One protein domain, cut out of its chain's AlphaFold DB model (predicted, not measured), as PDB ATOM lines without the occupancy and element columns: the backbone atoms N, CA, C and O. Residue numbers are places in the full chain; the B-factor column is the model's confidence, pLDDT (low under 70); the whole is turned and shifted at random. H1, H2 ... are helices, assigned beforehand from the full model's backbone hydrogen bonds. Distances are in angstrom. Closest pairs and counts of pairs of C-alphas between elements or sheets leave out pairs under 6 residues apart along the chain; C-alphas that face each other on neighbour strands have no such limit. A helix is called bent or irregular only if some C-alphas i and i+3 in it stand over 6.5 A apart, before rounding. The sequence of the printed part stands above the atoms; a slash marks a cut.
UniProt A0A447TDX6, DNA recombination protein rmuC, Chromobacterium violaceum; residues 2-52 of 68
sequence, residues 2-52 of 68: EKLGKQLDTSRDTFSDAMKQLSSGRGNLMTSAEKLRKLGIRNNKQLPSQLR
ATOM      1  N   GLU A   2     334.115 292.486 286.852       89.06
ATOM      2  CA  GLU A   2     334.134 292.090 288.283       89.06
ATOM      3  C   GLU A   2     334.247 293.247 289.289       89.06
ATOM      4  O   GLU A   2     333.556 293.259 290.304       89.06
ATOM      5  N   LYS A   3     335.085 294.255 289.009       92.38
ATOM      6  CA  LYS A   3     335.243 295.429 289.888       92.38
ATOM      7  C   LYS A   3     333.925 296.184 290.100       92.38
ATOM      8  O   LYS A   3     333.663 296.667 291.194       92.38
ATOM      9  N   LEU A   4     333.112 296.257 289.050       92.75
ATOM     10  CA  LEU A   4     331.821 296.938 289.055       92.75
ATOM     11  C   LEU A   4     330.786 296.127 289.849       92.75
ATOM     12  O   LEU A   4     330.044 296.702 290.637       92.75
ATOM     13  N   GLY A   5     330.820 294.793 289.723       94.62
ATOM     14  CA  GLY A   5     330.035 293.883 290.567       94.62
ATOM     15  C   GLY A   5     330.319 294.088 292.057       94.62
ATOM     16  O   GLY A   5     329.408 294.408 292.812       94.62
ATOM     17  N   LYS A   6     331.599 294.071 292.459       95.88
ATOM     18  CA  LYS A   6     331.996 294.323 293.859       95.88
ATOM     19  C   LYS A   6     331.511 295.667 294.409       95.88
ATOM     20  O   LYS A   6     331.150 295.760 295.581       95.88
ATOM     21  N   GLN A   7     331.542 296.721 293.594       95.44
ATOM     22  CA  GLN A   7     331.076 298.048 294.012       95.44
ATOM     23  C   GLN A   7     329.560 298.081 294.225       95.44
ATOM     24  O   GLN A   7     329.088 298.740 295.153       95.44
ATOM     25  N   LEU A   8     328.808 297.355 293.399       96.25
ATOM     26  CA  LEU A   8     327.366 297.192 293.556       96.25
ATOM     27  C   LEU A   8     327.024 296.444 294.844       96.25
ATOM     28  O   LEU A   8     326.194 296.932 295.610       96.25
ATOM     29  N   ASP A   9     327.699 295.329 295.117       96.00
ATOM     30  CA  ASP A   9     327.488 294.553 296.346       96.00
ATOM     31  C   ASP A   9     327.780 295.401 297.591       96.00
ATOM     32  O   ASP A   9     326.921 295.557 298.457       96.00
ATOM     33  N   THR A  10     328.923 296.092 297.605       96.88
ATOM     34  CA  THR A  10     329.301 296.999 298.706       96.88
ATOM     35  C   THR A  10     328.251 298.088 298.941       96.88
ATOM     36  O   THR A  10     327.929 298.430 300.081       96.88
ATOM     37  N   SER A  11     327.703 298.649 297.861       96.31
ATOM     38  CA  SER A  11     326.674 299.690 297.946       96.31
ATOM     39  C   SER A  11     325.365 299.140 298.518       96.31
ATOM     40  O   SER A  11     324.721 299.815 299.322       96.31
ATOM     41  N   ARG A  12     324.979 297.912 298.143       96.62
ATOM     42  CA  ARG A  12     323.787 297.242 298.686       96.62
ATOM     43  C   ARG A  12     323.937 296.943 300.172       96.62
ATOM     44  O   ARG A  12     322.997 297.202 300.923       96.62
ATOM     45  N   ASP A  13     325.100 296.458 300.589       97.12
ATOM     46  CA  ASP A  13     325.378 296.164 301.995       97.12
ATOM     47  C   ASP A  13     325.341 297.443 302.835       97.12
ATOM     48  O   ASP A  13     324.618 297.521 303.827       97.12
ATOM     49  N   THR A  14     326.007 298.499 302.358       96.25
ATOM     50  CA  THR A  14     325.997 299.819 303.011       96.25
ATOM     51  C   THR A  14     324.576 300.367 303.146       96.25
ATOM     52  O   THR A  14     324.204 300.883 304.199       96.25
ATOM     53  N   PHE A  15     323.759 300.239 302.096       96.25
ATOM     54  CA  PHE A  15     322.358 300.650 302.139       96.25
ATOM     55  C   PHE A  15     321.559 299.845 303.171       96.25
ATOM     56  O   PHE A  15     320.821 300.427 303.965       96.25
ATOM     57  N   SER A  16     321.724 298.520 303.186       94.38
ATOM     58  CA  SER A  16     321.062 297.630 304.144       94.38
ATOM     59  C   SER A  16     321.406 298.006 305.585       94.38
ATOM     60  O   SER A  16     320.519 298.135 306.430       94.38
ATOM     61  N   ASP A  17     322.680 298.263 305.864       94.56
ATOM     62  CA  ASP A  17     323.137 298.620 307.204       94.56
ATOM     63  C   ASP A  17     322.666 300.011 307.636       94.56
ATOM     64  O   ASP A  17     322.207 300.175 308.770       94.56
ATOM     65  N   ALA A  18     322.680 300.993 306.731       93.75
ATOM     66  CA  ALA A  18     322.097 302.306 306.989       93.75
ATOM     67  C   ALA A  18     320.589 302.208 307.275       93.75
ATOM     68  O   ALA A  18     320.088 302.841 308.205       93.75
ATOM     69  N   MET A  19     319.866 301.366 306.530       92.50
ATOM     70  CA  MET A  19     318.431 301.165 306.726       92.50
ATOM     71  C   MET A  19     318.123 300.507 308.076       92.50
ATOM     72  O   MET A  19     317.170 300.910 308.751       92.50
ATOM     73  N   LYS A  20     318.953 299.553 308.517       92.25
ATOM     74  CA  LYS A  20     318.860 298.980 309.867       92.25
ATOM     75  C   LYS A  20     319.072 300.058 310.926       92.25
ATOM     76  O   LYS A  20     318.237 300.203 311.809       92.25
ATOM     77  N   GLN A  21     320.142 300.846 310.833       91.94
ATOM     78  CA  GLN A  21     320.415 301.915 311.805       91.94
ATOM     79  C   GLN A  21     319.296 302.961 311.853       91.94
ATOM     80  O   GLN A  21     318.986 303.493 312.919       91.94
ATOM     81  N   LEU A  22     318.667 303.234 310.711       89.44
ATOM     82  CA  LEU A  22     317.563 304.174 310.627       89.44
ATOM     83  C   LEU A  22     316.270 303.621 311.246       89.44
ATOM     84  O   LEU A  22     315.647 304.339 312.022       89.44
ATOM     85  N   SER A  23     315.881 302.380 310.921       85.75
ATOM     86  CA  SER A  23     314.491 301.917 311.103       85.75
ATOM     87  C   SER A  23     314.284 300.637 311.922       85.75
ATOM     88  O   SER A  23     313.304 300.556 312.650       85.75
ATOM     89  N   SER A  24     315.158 299.629 311.827       84.19
ATOM     90  CA  SER A  24     314.843 298.269 312.321       84.19
ATOM     91  C   SER A  24     315.902 297.640 313.226       84.19
ATOM     92  O   SER A  24     315.652 296.643 313.896       84.19
ATOM     93  N   GLY A  25     317.099 298.216 313.271       87.12
ATOM     94  CA  GLY A  25     318.189 297.773 314.126       87.12
ATOM     95  C   GLY A  25     317.891 298.016 315.604       87.12
ATOM     96  O   GLY A  25     317.086 298.877 315.974       87.12
ATOM     97  N   ARG A  26     318.581 297.273 316.476       84.56
ATOM     98  CA  ARG A  26     318.503 297.501 317.921       84.56
ATOM     99  C   ARG A  26     319.031 298.900 318.243       84.56
ATOM    100  O   ARG A  26     320.188 299.193 317.967       84.56
ATOM    101  N   GLY A  27     318.184 299.739 318.840       85.75
ATOM    102  CA  GLY A  27     318.531 301.132 319.134       85.75
ATOM    103  C   GLY A  27     318.537 302.040 317.902       85.75
ATOM    104  O   GLY A  27     319.303 302.998 317.868       85.75
ATOM    105  N   ASN A  28     317.718 301.740 316.890       91.50
ATOM    106  CA  ASN A  28     317.607 302.573 315.698       91.50
ATOM    107  C   ASN A  28     317.216 304.032 316.018       91.50
ATOM    108  O   ASN A  28     316.668 304.367 317.082       91.50
ATOM    109  N   LEU A  29     317.534 304.919 315.074       88.31
ATOM    110  CA  LEU A  29     317.333 306.359 315.227       88.31
ATOM    111  C   LEU A  29     315.851 306.738 315.307       88.31
ATOM    112  O   LEU A  29     315.526 307.676 316.034       88.31
ATOM    113  N   MET A  30     314.959 306.025 314.610       85.19
ATOM    114  CA  MET A  30     313.517 306.292 314.669       85.19
ATOM    115  C   MET A  30     312.954 306.078 316.071       85.19
ATOM    116  O   MET A  30     312.393 307.012 316.641       85.19
ATOM    117  N   THR A  31     313.212 304.923 316.684       86.56
ATOM    118  CA  THR A  31     312.795 304.625 318.060       86.56
ATOM    119  C   THR A  31     313.399 305.616 319.055       86.56
ATOM    120  O   THR A  31     312.737 306.054 319.995       86.56
ATOM    121  N   SER A  32     314.660 306.007 318.861       86.06
ATOM    122  CA  SER A  32     315.312 307.000 319.725       86.06
ATOM    123  C   SER A  32     314.639 308.373 319.611       86.06
ATOM    124  O   SER A  32     314.337 309.004 320.623       86.06
ATOM    125  N   ALA A  33     314.339 308.820 318.393       85.00
ATOM    126  CA  ALA A  33     313.633 310.074 318.154       85.00
ATOM    127  C   ALA A  33     312.194 310.052 318.704       85.00
ATOM    128  O   ALA A  33     311.731 311.058 319.246       85.00
ATOM    129  N   GLU A  34     311.504 308.914 318.621       83.38
ATOM    130  CA  GLU A  34     310.184 308.712 319.227       83.38
ATOM    131  C   GLU A  34     310.240 308.785 320.754       83.38
ATOM    132  O   GLU A  34     309.419 309.479 321.354       83.38
ATOM    133  N   LYS A  35     311.246 308.174 321.391       85.69
ATOM    134  CA  LYS A  35     311.467 308.285 322.844       85.69
ATOM    135  C   LYS A  35     311.696 309.729 323.286       85.69
ATOM    136  O   LYS A  35     311.073 310.172 324.248       85.69
ATOM    137  N   LEU A  36     312.523 310.493 322.565       83.88
ATOM    138  CA  LEU A  36     312.704 311.924 322.851       83.88
ATOM    139  C   LEU A  36     311.390 312.705 322.714       83.88
ATOM    140  O   LEU A  36     311.113 313.593 323.521       83.88
ATOM    141  N   ARG A  37     310.572 312.371 321.707       79.00
ATOM    142  CA  ARG A  37     309.252 312.983 321.522       79.00
ATOM    143  C   ARG A  37     308.304 312.640 322.675       79.00
ATOM    144  O   ARG A  37     307.631 313.551 323.153       79.00
ATOM    145  N   LYS A  38     308.258 311.376 323.122       82.25
ATOM    146  CA  LYS A  38     307.475 310.948 324.298       82.25
ATOM    147  C   LYS A  38     307.897 311.720 325.557       82.25
ATOM    148  O   LYS A  38     307.044 312.134 326.326       82.25
ATOM    149  N   LEU A  39     309.190 312.026 325.701       85.50
ATOM    150  CA  LEU A  39     309.736 312.818 326.812       85.50
ATOM    151  C   LEU A  39     309.433 314.334 326.732       85.50
ATOM    152  O   LEU A  39     309.970 315.119 327.508       85.50
ATOM    153  N   GLY A  40     308.609 314.777 325.777       79.25
ATOM    154  CA  GLY A  40     308.178 316.173 325.659       79.25
ATOM    155  C   GLY A  40     309.186 317.109 324.983       79.25
ATOM    156  O   GLY A  40     308.952 318.319 324.914       79.25
ATOM    157  N   ILE A  41     310.288 316.581 324.435       79.38
ATOM    158  CA  ILE A  41     311.270 317.387 323.702       79.38
ATOM    159  C   ILE A  41     310.667 317.784 322.349       79.38
ATOM    160  O   ILE A  41     310.438 316.956 321.464       79.38
ATOM    161  N   ARG A  42     310.412 319.085 322.171       65.62
ATOM    162  CA  ARG A  42     309.888 319.643 320.916       65.62
ATOM    163  C   ARG A  42     310.985 319.671 319.858       65.62
ATOM    164  O   ARG A  42     311.801 320.587 319.817       65.62
ATOM    165  N   ASN A  43     310.989 318.674 318.981       64.75
ATOM    166  CA  ASN A  43     311.856 318.673 317.809       64.75
ATOM    167  C   ASN A  43     311.224 319.505 316.678       64.75
ATOM    168  O   ASN A  43     310.079 319.272 316.290       64.75
ATOM    169  N   ASN A  44     311.981 320.461 316.133       65.19
ATOM    170  CA  ASN A  44     311.529 321.358 315.063       65.19
ATOM    171  C   ASN A  44     311.360 320.635 313.710       65.19
ATOM    172  O   ASN A  44     310.725 321.161 312.798       65.19
ATOM    173  N   LYS A  45     311.921 319.424 313.571       67.81
ATOM    174  CA  LYS A  45     311.711 318.533 312.423       67.81
ATOM    175  C   LYS A  45     311.033 317.257 312.907       67.81
ATOM    176  O   LYS A  45     311.681 316.371 313.458       67.81
ATOM    177  N   GLN A  46     309.718 317.183 312.728       65.88
ATOM    178  CA  GLN A  46     308.977 315.957 313.003       65.88
ATOM    179  C   GLN A  46     309.320 314.906 311.947       65.88
ATOM    180  O   GLN A  46     309.401 315.222 310.758       65.88
ATOM    181  N   LEU A  47     309.507 313.660 312.382       68.06
ATOM    182  CA  LEU A  47     309.589 312.535 311.460       68.06
ATOM    183  C   LEU A  47     308.299 312.470 310.624       68.06
ATOM    184  O   LEU A  47     307.210 312.582 311.201       68.06
ATOM    185  N   PRO A  48     308.407 312.314 309.290       68.19
ATOM    186  CA  PRO A  48     307.257 312.139 308.414       68.19
ATOM    187  C   PRO A  48     306.351 311.021 308.925       68.19
ATOM    188  O   PRO A  48     306.834 309.972 309.340       68.19
ATOM    189  N   SER A  49     305.037 311.221 308.852       62.78
ATOM    190  CA  SER A  49     304.034 310.271 309.352       62.78
ATOM    191  C   SER A  49     304.187 308.866 308.759       62.78
ATOM    192  O   SER A  49     303.920 307.890 309.439       62.78
ATOM    193  N   GLN A  50     304.660 308.783 307.512       64.62
ATOM    194  CA  GLN A  50     304.909 307.545 306.759       64.62
ATOM    195  C   GLN A  50     306.070 306.707 307.314       64.62
ATOM    196  O   GLN A  50     306.242 305.560 306.925       64.62
ATOM    197  N   LEU A  51     306.900 307.312 308.164       63.50
ATOM    198  CA  LEU A  51     308.073 306.699 308.776       63.50
ATOM    199  C   LEU A  51     307.883 306.465 310.279       63.50
ATOM    200  O   LEU A  51     308.834 306.089 310.957       63.50
ATOM    201  N   ARG A  52     306.688 306.727 310.821       63.59
ATOM    202  CA  ARG A  52     306.365 306.306 312.186       63.59
ATOM    203  C   ARG A  52     306.283 304.789 312.195       63.59
ATOM    204  O   ARG A  52     305.615 304.217 311.335       63.59
TER     205      ARG A  52
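Overview. This is residues 2 to 52 of the 68 residues of the protein "DNA recombination protein rmuC" of Chromobacterium violaceum (UniProt A0A447TDX6). Two helices stand end to end and nearly in line, the long H1 and then the shorter H2, joined by a small loop of residues 25 to 28; beyond H2 a tail, residues 39 to 52, turns and folds back beside it. The first part of H1, residues 2 to 16, sticks out as a free arm and makes much of the length. The printed part has 51 residues with two named helices, H1 then H2, and no named strand; its class is all helix. It is extended, with a radius of gyration of the C-alphas of 15.4 A, and spans 51 by 20 by 15 A.

Along the chain. H1 is residues 2 to 24, 31.4 A from first to last C-alpha, beginning at C-alpha 2 (334.134, 292.090, 288.283). It is irregular, but only just: C-alphas 21 and 24 are 6.7 A apart. H2 is residues 29 to 38, 14.2 A long, from C-alpha 29 (317.333, 306.359, 315.227) to C-alpha 38 (307.475, 310.948, 324.298).

Arrangement. H1 and H2 touch only at the corner by their tight link of 4 residues, H1 with residues 21 to 23 alone. Their closest C-alphas are those of Leu 22 and Leu 29, 5.1 A apart. They run the same way at a shallow tilt of 16 degrees. In both H1 and H2 every O i to N i+4 pair is within hydrogen-bond range.

Size, cuts and confidence. The two C-alphas farthest apart are those of Glu 2 and Gly 40, at 51.5 A. Without residues 2 to 16, which stand free, the body spans 29 by 18 by 12 A. The printed part has no cut. The mean pLDDT of the printed part is 84.5, and residues 42 to 52 are under 70.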